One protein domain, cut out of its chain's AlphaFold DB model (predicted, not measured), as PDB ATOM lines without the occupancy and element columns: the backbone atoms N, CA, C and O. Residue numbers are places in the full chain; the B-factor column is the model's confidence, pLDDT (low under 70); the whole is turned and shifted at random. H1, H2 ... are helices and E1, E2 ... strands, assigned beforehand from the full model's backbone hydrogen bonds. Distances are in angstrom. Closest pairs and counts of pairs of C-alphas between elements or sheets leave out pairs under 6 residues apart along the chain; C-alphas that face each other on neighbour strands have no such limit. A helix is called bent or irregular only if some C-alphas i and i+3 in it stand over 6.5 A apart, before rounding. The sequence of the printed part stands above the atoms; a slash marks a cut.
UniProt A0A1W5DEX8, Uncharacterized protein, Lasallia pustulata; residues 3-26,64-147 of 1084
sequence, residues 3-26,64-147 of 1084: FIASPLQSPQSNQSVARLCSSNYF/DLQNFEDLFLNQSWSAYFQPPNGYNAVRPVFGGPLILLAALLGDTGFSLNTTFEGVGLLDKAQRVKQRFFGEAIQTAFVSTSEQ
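This is residues 3 to 26 and 64 to 147 of the 1084 residues of an uncharacterized protein of Lasallia pustulata (UniProt A0A1W5DEX8). A long helix, H5, runs out of a loose body of short helices, its last turns sticking out with residues 138 to 147, while the strand hairpin E1 and E2 lies toward the opposite end. H3 sits near the middle, with the first part of H5 packed across it. The printed part has 108 residues with two named strands, an antiparallel sheet, then five named helices, H1 to H5; its class is mostly helix. It is loose, with a radius of gyration of the C-alphas of 16.2 A, and spans 59 by 29 by 25 A.

Start at the hairpin of E1, residues 3 to 7, and E2, residues 14 to 19: N 4 and O 17 are within hydrogen-bond range at 3.2 A. Residues 4 to 5 of E1 also pair, antiparallel, with residues 93 to 94. Near E1 find H4, residues 112 to 117; the closest C-alphas, of Ser 6 and Leu 112, are 7.1 A apart. H3, residues 98 to 104, touches residues 121 to 128 of H5, residues 121 to 145, about perpendicular at 76 degrees; the closest C-alphas, of Leu 101 and Ala 125, are 6.4 A apart. H1, residues 65 to 72, only just touches H5, with 3 pairs of C-alphas within 8 A, the closest Phe 72 and Lys 129 at 7.8 A. H2, residues 75 to 80, is close to H3 but not clearly touching: the closest C-alphas, of Ser 78 and Ile 99, are 7.4 A apart. Every O i to N i+4 pair is within hydrogen-bond range in H1, H3 and H5, against 1 of 2 in H4 and 0 of 2 in H2, where 2 of 3 O i to N i+3 pairs are.

Find C-alpha 3 at (-24.575, 28.327, -5.457), where E1 begins its 13.6 A; E2 is 16.8 A long. H2 is only just irregular, C-alphas 75 and 78 being 6.8 A apart. H5 runs 35.2 A from C-alpha 121 to C-alpha 145 at (4.483, 16.586, 16.746).

The C-alphas of Ser 10 and Gln 147, the two farthest apart, are 59.8 A apart. Residues 27 to 63 are cut out, with 13.5 A between C-alphas 26 and 64. The link from H2 to H3 is long, 17 residues, of which 83 to 89 stand free. pLDDT is under 70 in residues 3 to 17, 83 to 95, 105 to 119 and 142 to 147.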
ATOM      1  N   PHE A   3     -23.231  28.313  -4.883       63.66
ATOM      2  CA  PHE A   3     -24.575  28.327  -5.457       63.66
ATOM      3  C   PHE A   3     -25.584  28.673  -4.362       63.66
ATOM      4  O   PHE A   3     -25.568  28.050  -3.304       63.66
ATOM      5  N   ILE A   4     -26.441  29.664  -4.609       62.56
ATOM      6  CA  ILE A   4     -27.532  30.029  -3.699       62.56
ATOM      7  C   ILE A   4     -28.806  30.131  -4.522       62.56
ATOM      8  O   ILE A   4     -28.811  30.721  -5.606       62.56
ATOM      9  N   ALA A   5     -29.878  29.566  -3.985       60.06
ATOM     10  CA  ALA A   5     -31.222  29.721  -4.500       60.06
ATOM     11  C   ALA A   5     -32.129  30.160  -3.349       60.06
ATOM     12  O   ALA A   5     -32.017  29.635  -2.240       60.06
ATOM     13  N   SER A   6     -33.035  31.103  -3.606       57.31
ATOM     14  CA  SER A   6     -34.179  31.307  -2.717       57.31
ATOM     15  C   SER A   6     -35.471  30.993  -3.460       57.31
ATOM     16  O   SER A   6     -35.604  31.333  -4.644       57.31
ATOM     17  N   PRO A   7     -36.434  30.369  -2.769       53.50
ATOM     18  CA  PRO A   7     -37.814  30.429  -3.206       53.50
ATOM     19  C   PRO A   7     -38.287  31.882  -3.044       53.50
ATOM     20  O   PRO A   7     -38.088  32.493  -1.993       53.50
ATOM     21  N   LEU A   8     -38.862  32.476  -4.090       51.12
ATOM     22  CA  LEU A   8     -39.672  33.685  -3.921       51.12
ATOM     23  C   LEU A   8     -41.038  33.263  -3.355       51.12
ATOM     24  O   LEU A   8     -41.495  32.153  -3.606       51.12
ATOM     25  N   GLN A   9     -41.723  34.155  -2.631       46.97
ATOM     26  CA  GLN A   9     -43.070  33.926  -2.058       46.97
ATOM     27  C   GLN A   9     -44.161  33.558  -3.098       46.97
ATOM     28  O   GLN A   9     -45.313  33.338  -2.735       46.97
ATOM     29  N   SER A  10     -43.819  33.483  -4.388       41.25
ATOM     30  CA  SER A  10     -44.682  33.057  -5.489       41.25
ATOM     31  C   SER A  10     -44.182  31.723  -6.073       41.25
ATOM     32  O   SER A  10     -42.990  31.626  -6.370       41.25
ATOM     33  N   PRO A  11     -45.051  30.725  -6.340       46.94
ATOM     34  CA  PRO A  11     -44.657  29.379  -6.784       46.94
ATOM     35  C   PRO A  11     -43.947  29.277  -8.151       46.94
ATOM     36  O   PRO A  11     -43.765  28.166  -8.643       46.94
ATOM     37  N   GLN A  12     -43.608  30.388  -8.823       46.22
ATOM     38  CA  GLN A  12     -43.200  30.380 -10.237       46.22
ATOM     39  C   GLN A  12     -41.897  31.118 -10.592       46.22
ATOM     40  O   GLN A  12     -41.573  31.207 -11.777       46.22
ATOM     41  N   SER A  13     -41.092  31.596  -9.638       52.53
ATOM     42  CA  SER A  13     -39.755  32.116  -9.972       52.53
ATOM     43  C   SER A  13     -38.711  31.833  -8.891       52.53
ATOM     44  O   SER A  13     -38.772  32.351  -7.782       52.53
ATOM     45  N   ASN A  14     -37.699  31.035  -9.241       59.25
ATOM     46  CA  ASN A  14     -36.498  30.848  -8.429       59.25
ATOM     47  C   ASN A  14     -35.403  31.776  -8.963       59.25
ATOM     48  O   ASN A  14     -35.058  31.709 -10.144       59.25
ATOM     49  N   GLN A  15     -34.841  32.629  -8.106       62.50
ATOM     50  CA  GLN A  15     -33.611  33.354  -8.424       62.50
ATOM     51  C   GLN A  15     -32.419  32.517  -7.964       62.50
ATOM     52  O   GLN A  15     -32.372  32.073  -6.816       62.50
ATOM     53  N   SER A  16     -31.466  32.285  -8.868       66.44
ATOM     54  CA  SER A  16     -30.212  31.604  -8.551       66.44
ATOM     55  C   SER A  16     -29.028  32.437  -9.013       66.44
ATOM     56  O   SER A  16     -29.046  33.027 -10.095       66.44
ATOM     57  N   VAL A  17     -28.003  32.498  -8.168       66.44
ATOM     58  CA  VAL A  17     -26.746  33.191  -8.454       66.44
ATOM     59  C   VAL A  17     -25.606  32.236  -8.138       66.44
ATOM     60  O   VAL A  17     -25.604  31.574  -7.098       66.44
ATOM     61  N   ALA A  18     -24.637  32.157  -9.052       70.25
ATOM     62  CA  ALA A  18     -23.468  31.307  -8.902       70.25
ATOM     63  C   ALA A  18     -22.175  32.096  -9.118       70.25
ATOM     64  O   ALA A  18     -22.063  32.890 -10.054       70.25
ATOM     65  N   ARG A  19     -21.169  31.842  -8.272       72.25
ATOM     66  CA  ARG A  19     -19.794  32.321  -8.476       72.25
ATOM     67  C   ARG A  19     -18.815  31.157  -8.449       72.25
ATOM     68  O   ARG A  19     -18.837  30.314  -7.548       72.25
ATOM     69  N   LEU A  20     -17.943  31.123  -9.451       78.06
ATOM     70  CA  LEU A  20     -16.867  30.147  -9.537       78.06
ATOM     71  C   LEU A  20     -15.593  30.760  -8.950       78.06
ATOM     72  O   LEU A  20     -15.145  31.810  -9.403       78.06
ATOM     73  N   CYS A  21     -15.020  30.103  -7.947       76.81
ATOM     74  CA  CYS A  21     -13.756  30.492  -7.333       76.81
ATOM     75  C   CYS A  21     -12.807  29.293  -7.389       76.81
ATOM     76  O   CYS A  21     -13.240  28.167  -7.144       76.81
ATOM     77  N   SER A  22     -11.535  29.543  -7.697       82.12
ATOM     78  CA  SER A  22     -10.445  28.570  -7.595       82.12
ATOM     79  C   SER A  22      -9.521  28.974  -6.452       82.12
ATOM     80  O   SER A  22      -9.208  30.158  -6.308       82.12
ATOM     81  N   SER A  23      -9.069  28.010  -5.656       84.56
ATOM     82  CA  SER A  23      -8.127  28.255  -4.564       84.56
ATOM     83  C   SER A  23      -6.757  27.699  -4.915       84.56
ATOM     84  O   SER A  23      -6.651  26.598  -5.442       84.56
ATOM     85  N   ASN A  24      -5.720  28.473  -4.606       87.19
ATOM     86  CA  ASN A  24      -4.332  28.055  -4.746       87.19
ATOM     87  C   ASN A  24      -3.704  28.019  -3.355       87.19
ATOM     88  O   ASN A  24      -3.845  28.975  -2.590       87.19
ATOM     89  N   TYR A  25      -3.009  26.928  -3.047       87.69
ATOM     90  CA  TYR A  25      -2.351  26.715  -1.764       87.69
ATOM     91  C   TYR A  25      -0.855  26.912  -1.926       87.69
ATOM     92  O   TYR A  25      -0.248  26.402  -2.870       87.69
ATOM     93  N   PHE A  26      -0.264  27.650  -0.998       88.69
ATOM     94  CA  PHE A  26       1.150  27.973  -1.031       88.69
ATOM     95  C   PHE A  26       1.793  27.650   0.311       88.69
ATOM     96  O   PHE A  26       1.180  27.834   1.361       88.69
ATOM     97  N   ASP A  64      -3.159  15.994   1.266       86.56
ATOM     98  CA  ASP A  64      -4.174  15.604   0.287       86.56
ATOM     99  C   ASP A  64      -5.182  16.749   0.094       86.56
ATOM    100  O   ASP A  64      -6.211  16.856   0.768       86.56
ATOM    101  N   LEU A  65      -4.830  17.657  -0.819       85.94
ATOM    102  CA  LEU A  65      -5.629  18.828  -1.154       85.94
ATOM    103  C   LEU A  65      -6.982  18.455  -1.759       85.94
ATOM    104  O   LEU A  65      -7.940  19.198  -1.571       85.94
ATOM    105  N   GLN A  66      -7.076  17.326  -2.469       86.81
ATOM    106  CA  GLN A  66      -8.329  16.910  -3.086       86.81
ATOM    107  C   GLN A  66      -9.323  16.465  -2.016       86.81
ATOM    108  O   GLN A  66     -10.436  16.979  -1.974       86.81
ATOM    109  N   ASN A  67      -8.887  15.612  -1.087       87.19
ATOM    110  CA  ASN A  67      -9.719  15.215   0.043       87.19
ATOM    111  C   ASN A  67     -10.092  16.419   0.929       87.19
ATOM    112  O   ASN A  67     -11.230  16.530   1.377       87.19
ATOM    113  N   PHE A  68      -9.173  17.371   1.145       88.12
ATOM    114  CA  PHE A  68      -9.498  18.607   1.866       88.12
ATOM    115  C   PHE A  68     -10.587  19.430   1.162       88.12
ATOM    116  O   PHE A  68     -11.521  19.896   1.814       88.12
ATOM    117  N   GLU A  69     -10.470  19.634  -0.152       86.06
ATOM    118  CA  GLU A  69     -11.464  20.375  -0.932       86.06
ATOM    119  C   GLU A  69     -12.817  19.658  -0.931       86.06
ATOM    120  O   GLU A  69     -13.843  20.311  -0.737       86.06
ATOM    121  N   ASP A  70     -12.825  18.329  -1.062       86.56
ATOM    122  CA  ASP A  70     -14.038  17.508  -0.997       86.56
ATOM    123  C   ASP A  70     -14.708  17.602   0.388       86.56
ATOM    124  O   ASP A  70     -15.931  17.732   0.480       86.56
ATOM    125  N   LEU A  71     -13.924  17.630   1.472       84.44
ATOM    126  CA  LEU A  71     -14.420  17.843   2.838       84.44
ATOM    127  C   LEU A  71     -14.955  19.267   3.051       84.44
ATOM    128  O   LEU A  71     -16.037  19.451   3.616       84.44
ATOM    129  N   PHE A  72     -14.229  20.289   2.591       85.00
ATOM    130  CA  PHE A  72     -14.648  21.686   2.724       85.00
ATOM    131  C   PHE A  72     -15.903  21.990   1.898       85.00
ATOM    132  O   PHE A  72     -16.754  22.755   2.342       85.00
ATOM    133  N   LEU A  73     -16.042  21.390   0.714       82.81
ATOM    134  CA  LEU A  73     -17.188  21.575  -0.180       82.81
ATOM    135  C   LEU A  73     -18.317  20.563   0.050       82.81
ATOM    136  O   LEU A  73     -19.305  20.587  -0.689       82.81
ATOM    137  N   ASN A  74     -18.198  19.699   1.062       82.00
ATOM    138  CA  ASN A  74     -19.232  18.733   1.406       82.00
ATOM    139  C   ASN A  74     -20.577  19.446   1.657       82.00
ATOM    140  O   ASN A  74     -20.639  20.568   2.155       82.00
ATOM    141  N   GLN A  75     -21.688  18.803   1.316       70.44
ATOM    142  CA  GLN A  75     -23.021  19.341   1.592       70.44
ATOM    143  C   GLN A  75     -23.421  19.186   3.065       70.44
ATOM    144  O   GLN A  75     -24.296  19.910   3.528       70.44
ATOM    145  N   SER A  76     -22.742  18.318   3.825       74.50
ATOM    146  CA  SER A  76     -23.054  18.012   5.229       74.50
ATOM    147  C   SER A  76     -22.848  19.169   6.214       74.50
ATOM    148  O   SER A  76     -23.159  19.015   7.390       74.50
ATOM    149  N   TRP A  77     -22.328  20.319   5.774       75.69
ATOM    150  CA  TRP A  77     -22.170  21.511   6.616       75.69
ATOM    151  C   TRP A  77     -23.492  22.000   7.209       75.69
ATOM    152  O   TRP A  77     -23.497  22.499   8.328       75.69
ATOM    153  N   SER A  78     -24.608  21.826   6.494       72.75
ATOM    154  CA  SER A  78     -25.931  22.220   6.987       72.75
ATOM    155  C   SER A  78     -26.322  21.487   8.271       72.75
ATOM    156  O   SER A  78     -26.956  22.092   9.124       72.75
ATOM    157  N   ALA A  79     -25.885  20.235   8.455       76.38
ATOM    158  CA  ALA A  79     -26.160  19.453   9.662       76.38
ATOM    159  C   ALA A  79     -25.502  20.041  10.923       76.38
ATOM    160  O   ALA A  79     -26.022  19.865  12.016       76.38
ATOM    161  N   TYR A  80     -24.379  20.752  10.785       79.00
ATOM    162  CA  TYR A  80     -23.654  21.368  11.906       79.00
ATOM    163  C   TYR A  80     -24.144  22.781  12.251       79.00
ATOM    164  O   TYR A  80     -23.657  23.387  13.198       79.00
ATOM    165  N   PHE A  81     -25.066  23.327  11.459       77.25
ATOM    166  CA  PHE A  81     -25.574  24.691  11.601       77.25
ATOM    167  C   PHE A  81     -27.072  24.734  11.284       77.25
ATOM    168  O   PHE A  81     -27.531  25.614  10.551       77.25
ATOM    169  N   GLN A  82     -27.824  23.751  11.786       74.12
ATOM    170  CA  GLN A  82     -29.256  23.682  11.534       74.12
ATOM    171  C   GLN A  82     -29.978  24.790  12.313       74.12
ATOM    172  O   GLN A  82     -29.800  24.906  13.525       74.12
ATOM    173  N   PRO A  83     -30.785  25.636  11.648       69.94
ATOM    174  CA  PRO A  83     -31.636  26.580  12.350       69.94
ATOM    175  C   PRO A  83     -32.867  25.859  12.936       69.94
ATOM    176  O   PRO A  83     -33.328  24.879  12.347       69.94
ATOM    177  N   PRO A  84     -33.490  26.406  13.994       68.50
ATOM    178  CA  PRO A  84     -34.664  25.829  14.658       68.50
ATOM    179  C   PRO A  84     -35.869  25.430  13.797       68.50
ATOM    180  O   PRO A  84     -36.714  24.682  14.259       68.50
ATOM    181  N   ASN A  85     -35.992  25.919  12.562       63.00
ATOM    182  CA  ASN A  85     -37.167  25.695  11.713       63.00
ATOM    183  C   ASN A  85     -36.980  24.612  10.639       63.00
ATOM    184  O   ASN A  85     -37.847  24.535   9.765       63.00
ATOM    185  N   GLY A  86     -35.874  23.849  10.666       50.84
ATOM    186  CA  GLY A  86     -35.584  22.637   9.872       50.84
ATOM    187  C   GLY A  86     -35.741  22.733   8.342       50.84
ATOM    188  O   GLY A  86     -34.781  22.559   7.599       50.84
ATOM    189  N   TYR A  87     -36.947  23.029   7.852       42.94
ATOM    190  CA  TYR A  87     -37.347  23.019   6.444       42.94
ATOM    191  C   TYR A  87     -38.361  24.109   6.029       42.94
ATOM    192  O   TYR A  87     -38.530  24.336   4.831       42.94
ATOM    193  N   ASN A  88     -39.009  24.824   6.963       43.06
ATOM    194  CA  ASN A  88     -40.133  25.739   6.659       43.06
ATOM    195  C   ASN A  88     -39.792  27.241   6.739       43.06
ATOM    196  O   ASN A  88     -40.682  28.094   6.708       43.06
ATOM    197  N   ALA A  89     -38.512  27.598   6.850       45.22
ATOM    198  CA  ALA A  89     -38.111  28.997   6.951       45.22
ATOM    199  C   ALA A  89     -38.244  29.739   5.607       45.22
ATOM    200  O   ALA A  89     -37.818  29.255   4.561       45.22
ATOM    201  N   VAL A  90     -38.700  30.994   5.661       48.19
ATOM    202  CA  VAL A  90     -38.681  32.004   4.575       48.19
ATOM    203  C   VAL A  90     -37.233  32.440   4.227       48.19
ATOM    204  O   VAL A  90     -36.990  33.539   3.733       48.19
ATOM    205  N   ARG A  91     -36.225  31.604   4.515       55.03
ATOM    206  CA  ARG A  91     -34.800  31.889   4.304       55.03
ATOM    207  C   ARG A  91     -34.285  31.177   3.041       55.03
ATOM    208  O   ARG A  91     -34.741  30.079   2.731       55.03
ATOM    209  N   PRO A  92     -33.325  31.767   2.304       57.22
ATOM    210  CA  PRO A  92     -32.608  31.065   1.244       57.22
ATOM    211  C   PRO A  92     -31.900  29.827   1.800       57.22
ATOM    212  O   PRO A  92     -31.357  29.862   2.905       57.22
ATOM    213  N   VAL A  93     -31.876  28.743   1.028       61.12
ATOM    214  CA  VAL A  93     -31.166  27.521   1.421       61.12
ATOM    215  C   VAL A  93     -29.690  27.695   1.073       61.12
ATOM    216  O   VAL A  93     -29.327  27.824  -0.100       61.12
ATOM    217  N   PHE A  94     -28.832  27.707   2.094       67.00
ATOM    218  CA  PHE A  94     -27.379  27.763   1.939       67.00
ATOM    219  C   PHE A  94     -26.797  26.351   2.061       67.00
ATOM    220  O   PHE A  94     -27.051  25.655   3.040       67.00
ATOM    221  N   GLY A  95     -26.015  25.927   1.068       68.50
ATOM    222  CA  GLY A  95     -25.321  24.637   1.073       68.50
ATOM    223  C   GLY A  95     -23.820  24.784   1.328       68.50
ATOM    224  O   GLY A  95     -23.196  25.747   0.872       68.50
ATOM    225  N   GLY A  96     -23.228  23.807   2.016       75.75
ATOM    226  CA  GLY A  96     -21.785  23.776   2.259       75.75
ATOM    227  C   GLY A  96     -21.292  24.971   3.099       75.75
ATOM    228  O   GLY A  96     -22.035  25.501   3.927       75.75
ATOM    229  N   PRO A  97     -20.065  25.469   2.869       77.56
ATOM    230  CA  PRO A  97     -19.452  26.531   3.671       77.56
ATOM    231  C   PRO A  97     -20.064  27.924   3.427       77.56
ATOM    232  O   PRO A  97     -19.687  28.891   4.090       77.56
ATOM    233  N   LEU A  98     -21.021  28.059   2.498       76.31
ATOM    234  CA  LEU A  98     -21.747  29.318   2.285       76.31
ATOM    235  C   LEU A  98     -22.552  29.747   3.501       76.31
ATOM    236  O   LEU A  98     -22.771  30.942   3.675       76.31
ATOM    237  N   ILE A  99     -22.956  28.799   4.342       74.88
ATOM    238  CA  ILE A  99     -23.714  29.098   5.551       74.88
ATOM    239  C   ILE A  99     -22.886  29.928   6.550       74.88
ATOM    240  O   ILE A  99     -23.388  30.896   7.113       74.88
ATOM    241  N   LEU A 100     -21.579  29.651   6.660       77.44
ATOM    242  CA  LEU A 100     -20.636  30.458   7.445       77.44
ATOM    243  C   LEU A 100     -20.420  31.847   6.838       77.44
ATOM    244  O   LEU A 100     -20.276  32.837   7.552       77.44
ATOM    245  N   LEU A 101     -20.380  31.933   5.507       76.38
ATOM    246  CA  LEU A 101     -20.204  33.209   4.815       76.38
ATOM    247  C   LEU A 101     -21.420  34.116   4.969       76.38
ATOM    248  O   LEU A 101     -21.251  35.309   5.221       76.38
ATOM    249  N   ALA A 102     -22.617  33.540   4.861       71.88
ATOM    250  CA  ALA A 102     -23.873  34.212   5.154       71.88
ATOM    251  C   ALA A 102     -23.863  34.765   6.587       71.88
ATOM    252  O   ALA A 102     -24.142  35.941   6.797       71.88
ATOM    253  N   ALA A 103     -23.405  33.976   7.561       71.50
ATOM    254  CA  ALA A 103     -23.296  34.421   8.947       71.50
ATOM    255  C   ALA A 103     -22.338  35.608   9.155       71.50
ATOM    256  O   ALA A 103     -22.667  36.565   9.852       71.50
ATOM    257  N   LEU A 104     -21.167  35.595   8.508       72.56
ATOM    258  CA  LEU A 104     -20.174  36.682   8.589       72.56
ATOM    259  C   LEU A 104     -20.620  37.990   7.918       72.56
ATOM    260  O   LEU A 104     -19.948  39.023   8.033       72.56
ATOM    261  N   LEU A 105     -21.708  37.961   7.153       68.88
ATOM    262  CA  LEU A 105     -22.338  39.136   6.552       68.88
ATOM    263  C   LEU A 105     -23.459  39.714   7.444       68.88
ATOM    264  O   LEU A 105     -24.058  40.731   7.085       68.88
ATOM    265  N   GLY A 106     -23.671  39.128   8.630       64.19
ATOM    266  CA  GLY A 106     -24.550  39.637   9.685       64.19
ATOM    267  C   GLY A 106     -26.025  39.618   9.294       64.19
ATOM    268  O   GLY A 106     -26.458  38.773   8.511       64.19
ATOM    269  N   ASP A 107     -26.787  40.592   9.791       54.84
ATOM    270  CA  ASP A 107     -28.243  40.705   9.586       54.84
ATOM    271  C   ASP A 107     -28.651  40.768   8.105       54.84
ATOM    272  O   ASP A 107     -29.754  40.383   7.724       54.84
ATOM    273  N   THR A 108     -27.735  41.201   7.234       54.44
ATOM    274  CA  THR A 108     -27.955  41.261   5.780       54.44
ATOM    275  C   THR A 108     -27.502  40.002   5.038       54.44
ATOM    276  O   THR A 108     -27.830  39.827   3.867       54.44
ATOM    277  N   GLY A 109     -26.750  39.111   5.684       54.47
ATOM    278  CA  GLY A 109     -26.056  37.988   5.053       54.47
ATOM    279  C   GLY A 109     -26.915  36.776   4.714       54.47
ATOM    280  O   GLY A 109     -26.490  35.914   3.955       54.47
ATOM    281  N   PHE A 110     -28.143  36.716   5.225       64.94
ATOM    282  CA  PHE A 110     -29.102  35.668   4.878       64.94
ATOM    283  C   PHE A 110     -30.047  36.077   3.731       64.94
ATOM    284  O   PHE A 110     -31.031  35.392   3.476       64.94
ATOM    285  N   SER A 111     -29.754  37.172   3.014       64.56
ATOM    286  CA  SER A 111     -30.497  37.623   1.826       64.56
ATOM    287  C   SER A 111     -29.665  37.468   0.546       64.56
ATOM    288  O   SER A 111     -28.472  37.770   0.519       64.56
ATOM    289  N   LEU A 112     -30.287  36.995  -0.540       64.38
ATOM    290  CA  LEU A 112     -29.618  36.686  -1.815       64.38
ATOM    291  C   LEU A 112     -28.815  37.864  -2.395       64.38
ATOM    292  O   LEU A 112     -27.655  37.686  -2.775       64.38
ATOM    293  N   ASN A 113     -29.419  39.057  -2.460       63.78
ATOM    294  CA  ASN A 113     -28.836  40.215  -3.153       63.78
ATOM    295  C   ASN A 113     -27.615  40.763  -2.408       63.78
ATOM    296  O   ASN A 113     -26.547  40.956  -2.984       63.78
ATOM    297  N   THR A 114     -27.742  40.940  -1.097       63.88
ATOM    298  CA  THR A 114     -26.689  41.467  -0.220       63.88
ATOM    299  C   THR A 114     -25.537  40.484  -0.031       63.88
ATOM    300  O   THR A 114     -24.394  40.915   0.111       63.88
ATOM    301  N   THR A 115     -25.792  39.172  -0.096       66.25
ATOM    302  CA  THR A 115     -24.737  38.155   0.060       66.25
ATOM    303  C   THR A 115     -23.747  38.162  -1.102       66.25
ATOM    304  O   THR A 115     -22.540  38.071  -0.888       66.25
ATOM    305  N   PHE A 116     -24.231  38.300  -2.341       67.12
ATOM    306  CA  PHE A 116     -23.365  38.298  -3.525       67.12
ATOM    307  C   PHE A 116     -22.837  39.684  -3.909       67.12
ATOM    308  O   PHE A 116     -21.710  39.783  -4.402       67.12
ATOM    309  N   GLU A 117     -23.610  40.748  -3.695       65.69
ATOM    310  CA  GLU A 117     -23.178  42.126  -3.979       65.69
ATOM    311  C   GLU A 117     -22.406  42.767  -2.817       65.69
ATOM    312  O   GLU A 117     -21.805  43.827  -2.984       65.69
ATOM    313  N   GLY A 118     -22.358  42.102  -1.658       64.50
ATOM    314  CA  GLY A 118     -21.612  42.546  -0.489       64.50
ATOM    315  C   GLY A 118     -20.133  42.793  -0.791       64.50
ATOM    316  O   GLY A 118     -19.402  41.915  -1.269       64.50
ATOM    317  N   VAL A 119     -19.672  44.006  -0.477       64.12
ATOM    318  CA  VAL A 119     -18.260  44.391  -0.569       64.12
ATOM    319  C   VAL A 119     -17.431  43.454   0.319       64.12
ATOM    320  O   VAL A 119     -17.723  43.279   1.500       64.12
ATOM    321  N   GLY A 120     -16.394  42.832  -0.249       71.81
ATOM    322  CA  GLY A 120     -15.470  41.974   0.504       71.81
ATOM    323  C   GLY A 120     -15.874  40.500   0.650       71.81
ATOM    324  O   GLY A 120     -15.242  39.792   1.430       71.81
ATOM    325  N   LEU A 121     -16.861  39.992  -0.107       76.06
ATOM    326  CA  LEU A 121     -17.237  38.565  -0.082       76.06
ATOM    327  C   LEU A 121     -16.043  37.621  -0.316       76.06
ATOM    328  O   LEU A 121     -15.910  36.621   0.384       76.06
ATOM    329  N   LEU A 122     -15.172  37.930  -1.287       78.75
ATOM    330  CA  LEU A 122     -14.015  37.085  -1.610       78.75
ATOM    331  C   LEU A 122     -12.996  37.049  -0.462       78.75
ATOM    332  O   LEU A 122     -12.480  35.980  -0.157       78.75
ATOM    333  N   ASP A 123     -12.757  38.188   0.196       82.56
ATOM    334  CA  ASP A 123     -11.862  38.276   1.357       82.56
ATOM    335  C   ASP A 123     -12.418  37.461   2.532       82.56
ATOM    336  O   ASP A 123     -11.720  36.635   3.115       82.56
ATOM    337  N   LYS A 124     -13.721  37.587   2.822       83.12
ATOM    338  CA  LYS A 124     -14.386  36.770   3.850       83.12
ATOM    339  C   LYS A 124     -14.360  35.275   3.510       83.12
ATOM    340  O   LYS A 124     -14.072  34.461   4.384       83.12
ATOM    341  N   ALA A 125     -14.603  34.905   2.251       81.56
ATOM    342  CA  ALA A 125     -14.531  33.516   1.781       81.56
ATOM    343  C   ALA A 125     -13.119  32.942   1.915       81.56
ATOM    344  O   ALA A 125     -12.953  31.813   2.381       81.56
ATOM    345  N   GLN A 126     -12.107  33.737   1.566       84.75
ATOM    346  CA  GLN A 126     -10.710  33.388   1.774       84.75
ATOM    347  C   GLN A 126     -10.418  33.173   3.261       84.75
ATOM    348  O   GLN A 126      -9.834  32.148   3.596       84.75
ATOM    349  N   ARG A 127     -10.875  34.060   4.155       86.31
ATOM    350  CA  ARG A 127     -10.685  33.916   5.611       86.31
ATOM    351  C   ARG A 127     -11.333  32.653   6.173       86.31
ATOM    352  O   ARG A 127     -10.682  31.941   6.930       86.31
ATOM    353  N   VAL A 128     -12.576  32.345   5.788       85.56
ATOM    354  CA  VAL A 128     -13.270  31.115   6.226       85.56
ATOM    355  C   VAL A 128     -12.486  29.881   5.797       85.56
ATOM    356  O   VAL A 128     -12.184  29.015   6.618       85.56
ATOM    357  N   LYS A 129     -12.105  29.821   4.518       87.44
ATOM    358  CA  LYS A 129     -11.360  28.687   3.973       87.44
ATOM    359  C   LYS A 129      -9.962  28.568   4.585       87.44
ATOM    360  O   LYS A 129      -9.538  27.466   4.914       87.44
ATOM    361  N   GLN A 130      -9.272  29.691   4.785       87.94
ATOM    362  CA  GLN A 130      -7.969  29.749   5.445       87.94
ATOM    363  C   GLN A 130      -8.055  29.268   6.893       87.94
ATOM    364  O   GLN A 130      -7.198  28.498   7.319       87.94
ATOM    365  N   ARG A 131      -9.091  29.674   7.643       86.88
ATOM    366  CA  ARG A 131      -9.287  29.217   9.022       86.88
ATOM    367  C   ARG A 131      -9.562  27.721   9.070       86.88
ATOM    368  O   ARG A 131      -8.883  27.023   9.809       86.88
ATOM    369  N   PHE A 132     -10.489  27.224   8.252       86.81
ATOM    370  CA  PHE A 132     -10.805  25.795   8.207       86.81
ATOM    371  C   PHE A 132      -9.586  24.944   7.820       86.81
ATOM    372  O   PHE A 132      -9.306  23.937   8.463       86.81
ATOM    373  N   PHE A 133      -8.812  25.383   6.820       88.56
ATOM    374  CA  PHE A 133      -7.554  24.737   6.438       88.56
ATOM    375  C   PHE A 133      -6.530  24.748   7.579       88.56
ATOM    376  O   PHE A 133      -5.910  23.723   7.852       88.56
ATOM    377  N   GLY A 134      -6.388  25.883   8.273       87.19
ATOM    378  CA  GLY A 134      -5.497  26.027   9.422       87.19
ATOM    379  C   GLY A 134      -5.840  25.077  10.571       87.19
ATOM    380  O   GLY A 134      -4.950  24.399  11.067       87.19
ATOM    381  N   GLU A 135      -7.117  24.971  10.943       83.25
ATOM    382  CA  GLU A 135      -7.594  24.080  12.016       83.25
ATOM    383  C   GLU A 135      -7.418  22.592  11.666       83.25
ATOM    384  O   GLU A 135      -6.960  21.790  12.487       83.25
ATOM    385  N   ALA A 136      -7.727  22.218  10.417       83.94
ATOM    386  CA  ALA A 136      -7.532  20.855   9.925       83.94
ATOM    387  C   ALA A 136      -6.049  20.450   9.984       83.94
ATOM    388  O   ALA A 136      -5.703  19.368  10.463       83.94
ATOM    389  N   ILE A 137      -5.165  21.354   9.555       83.75
ATOM    390  CA  ILE A 137      -3.717  21.155   9.591       83.75
ATOM    391  C   ILE A 137      -3.175  21.153  11.022       83.75
ATOM    392  O   ILE A 137      -2.338  20.315  11.352       83.75
ATOM    393  N   GLN A 138      -3.648  22.051  11.888       80.75
ATOM    394  CA  GLN A 138      -3.227  22.115  13.286       80.75
ATOM    395  C   GLN A 138      -3.518  20.798  14.005       80.75
ATOM    396  O   GLN A 138      -2.642  20.266  14.682       80.75
ATOM    397  N   THR A 139      -4.712  20.235  13.811       72.44
ATOM    398  CA  THR A 139      -5.099  18.950  14.409       72.44
ATOM    399  C   THR A 139      -4.157  17.823  13.966       72.44
ATOM    400  O   THR A 139      -3.680  17.043  14.794       72.44
ATOM    401  N   ALA A 140      -3.814  17.778  12.674       74.81
ATOM    402  CA  ALA A 140      -2.852  16.817  12.138       74.81
ATOM    403  C   ALA A 140      -1.435  17.028  12.713       74.81
ATOM    404  O   ALA A 140      -0.792  16.066  13.145       74.81
ATOM    405  N   PHE A 141      -0.965  18.277  12.804       74.12
ATOM    406  CA  PHE A 141       0.347  18.605  13.369       74.12
ATOM    407  C   PHE A 141       0.456  18.291  14.856       74.12
ATOM    408  O   PHE A 141       1.496  17.793  15.275       74.12
ATOM    409  N   VAL A 142      -0.585  18.524  15.656       68.75
ATOM    410  CA  VAL A 142      -0.565  18.183  17.086       68.75
ATOM    411  C   VAL A 142      -0.385  16.675  17.259       68.75
ATOM    412  O   VAL A 142       0.521  16.260  17.971       68.75
ATOM    413  N   SER A 143      -1.137  15.860  16.509       64.50
ATOM    414  CA  SER A 143      -1.008  14.394  16.569       64.50
ATOM    415  C   SER A 143       0.355  13.861  16.093       64.50
ATOM    416  O   SER A 143       0.806  12.818  16.557       64.50
ATOM    417  N   THR A 144       1.025  14.587  15.191       64.00
ATOM    418  CA  THR A 144       2.324  14.189  14.619       64.00
ATOM    419  C   THR A 144       3.507  14.722  15.438       64.00
ATOM    420  O   THR A 144       4.523  14.046  15.575       64.00
ATOM    421  N   SER A 145       3.391  15.923  16.015       55.78
ATOM    422  CA  SER A 145       4.483  16.586  16.746       55.78
ATOM    423  C   SER A 145       4.827  15.912  18.076       55.78
ATOM    424  O   SER A 145       5.966  16.020  18.524       55.78
ATOM    425  N   GLU A 146       3.903  15.143  18.665       56.00
ATOM    426  CA  GLU A 146       4.197  14.263  19.807       56.00
ATOM    427  C   GLU A 146       5.165  13.118  19.454       56.00
ATOM    428  O   GLU A 146       5.803  12.561  20.347       56.00
ATOM    429  N   GLN A 147       5.308  12.770  18.169       54.22
ATOM    430  CA  GLN A 147       6.139  11.648  17.722       54.22
ATOM    431  C   GLN A 147       7.532  12.060  17.225       54.22
ATOM    432  O   GLN A 147       8.449  11.245  17.312       54.22
TER     433      GLN A 147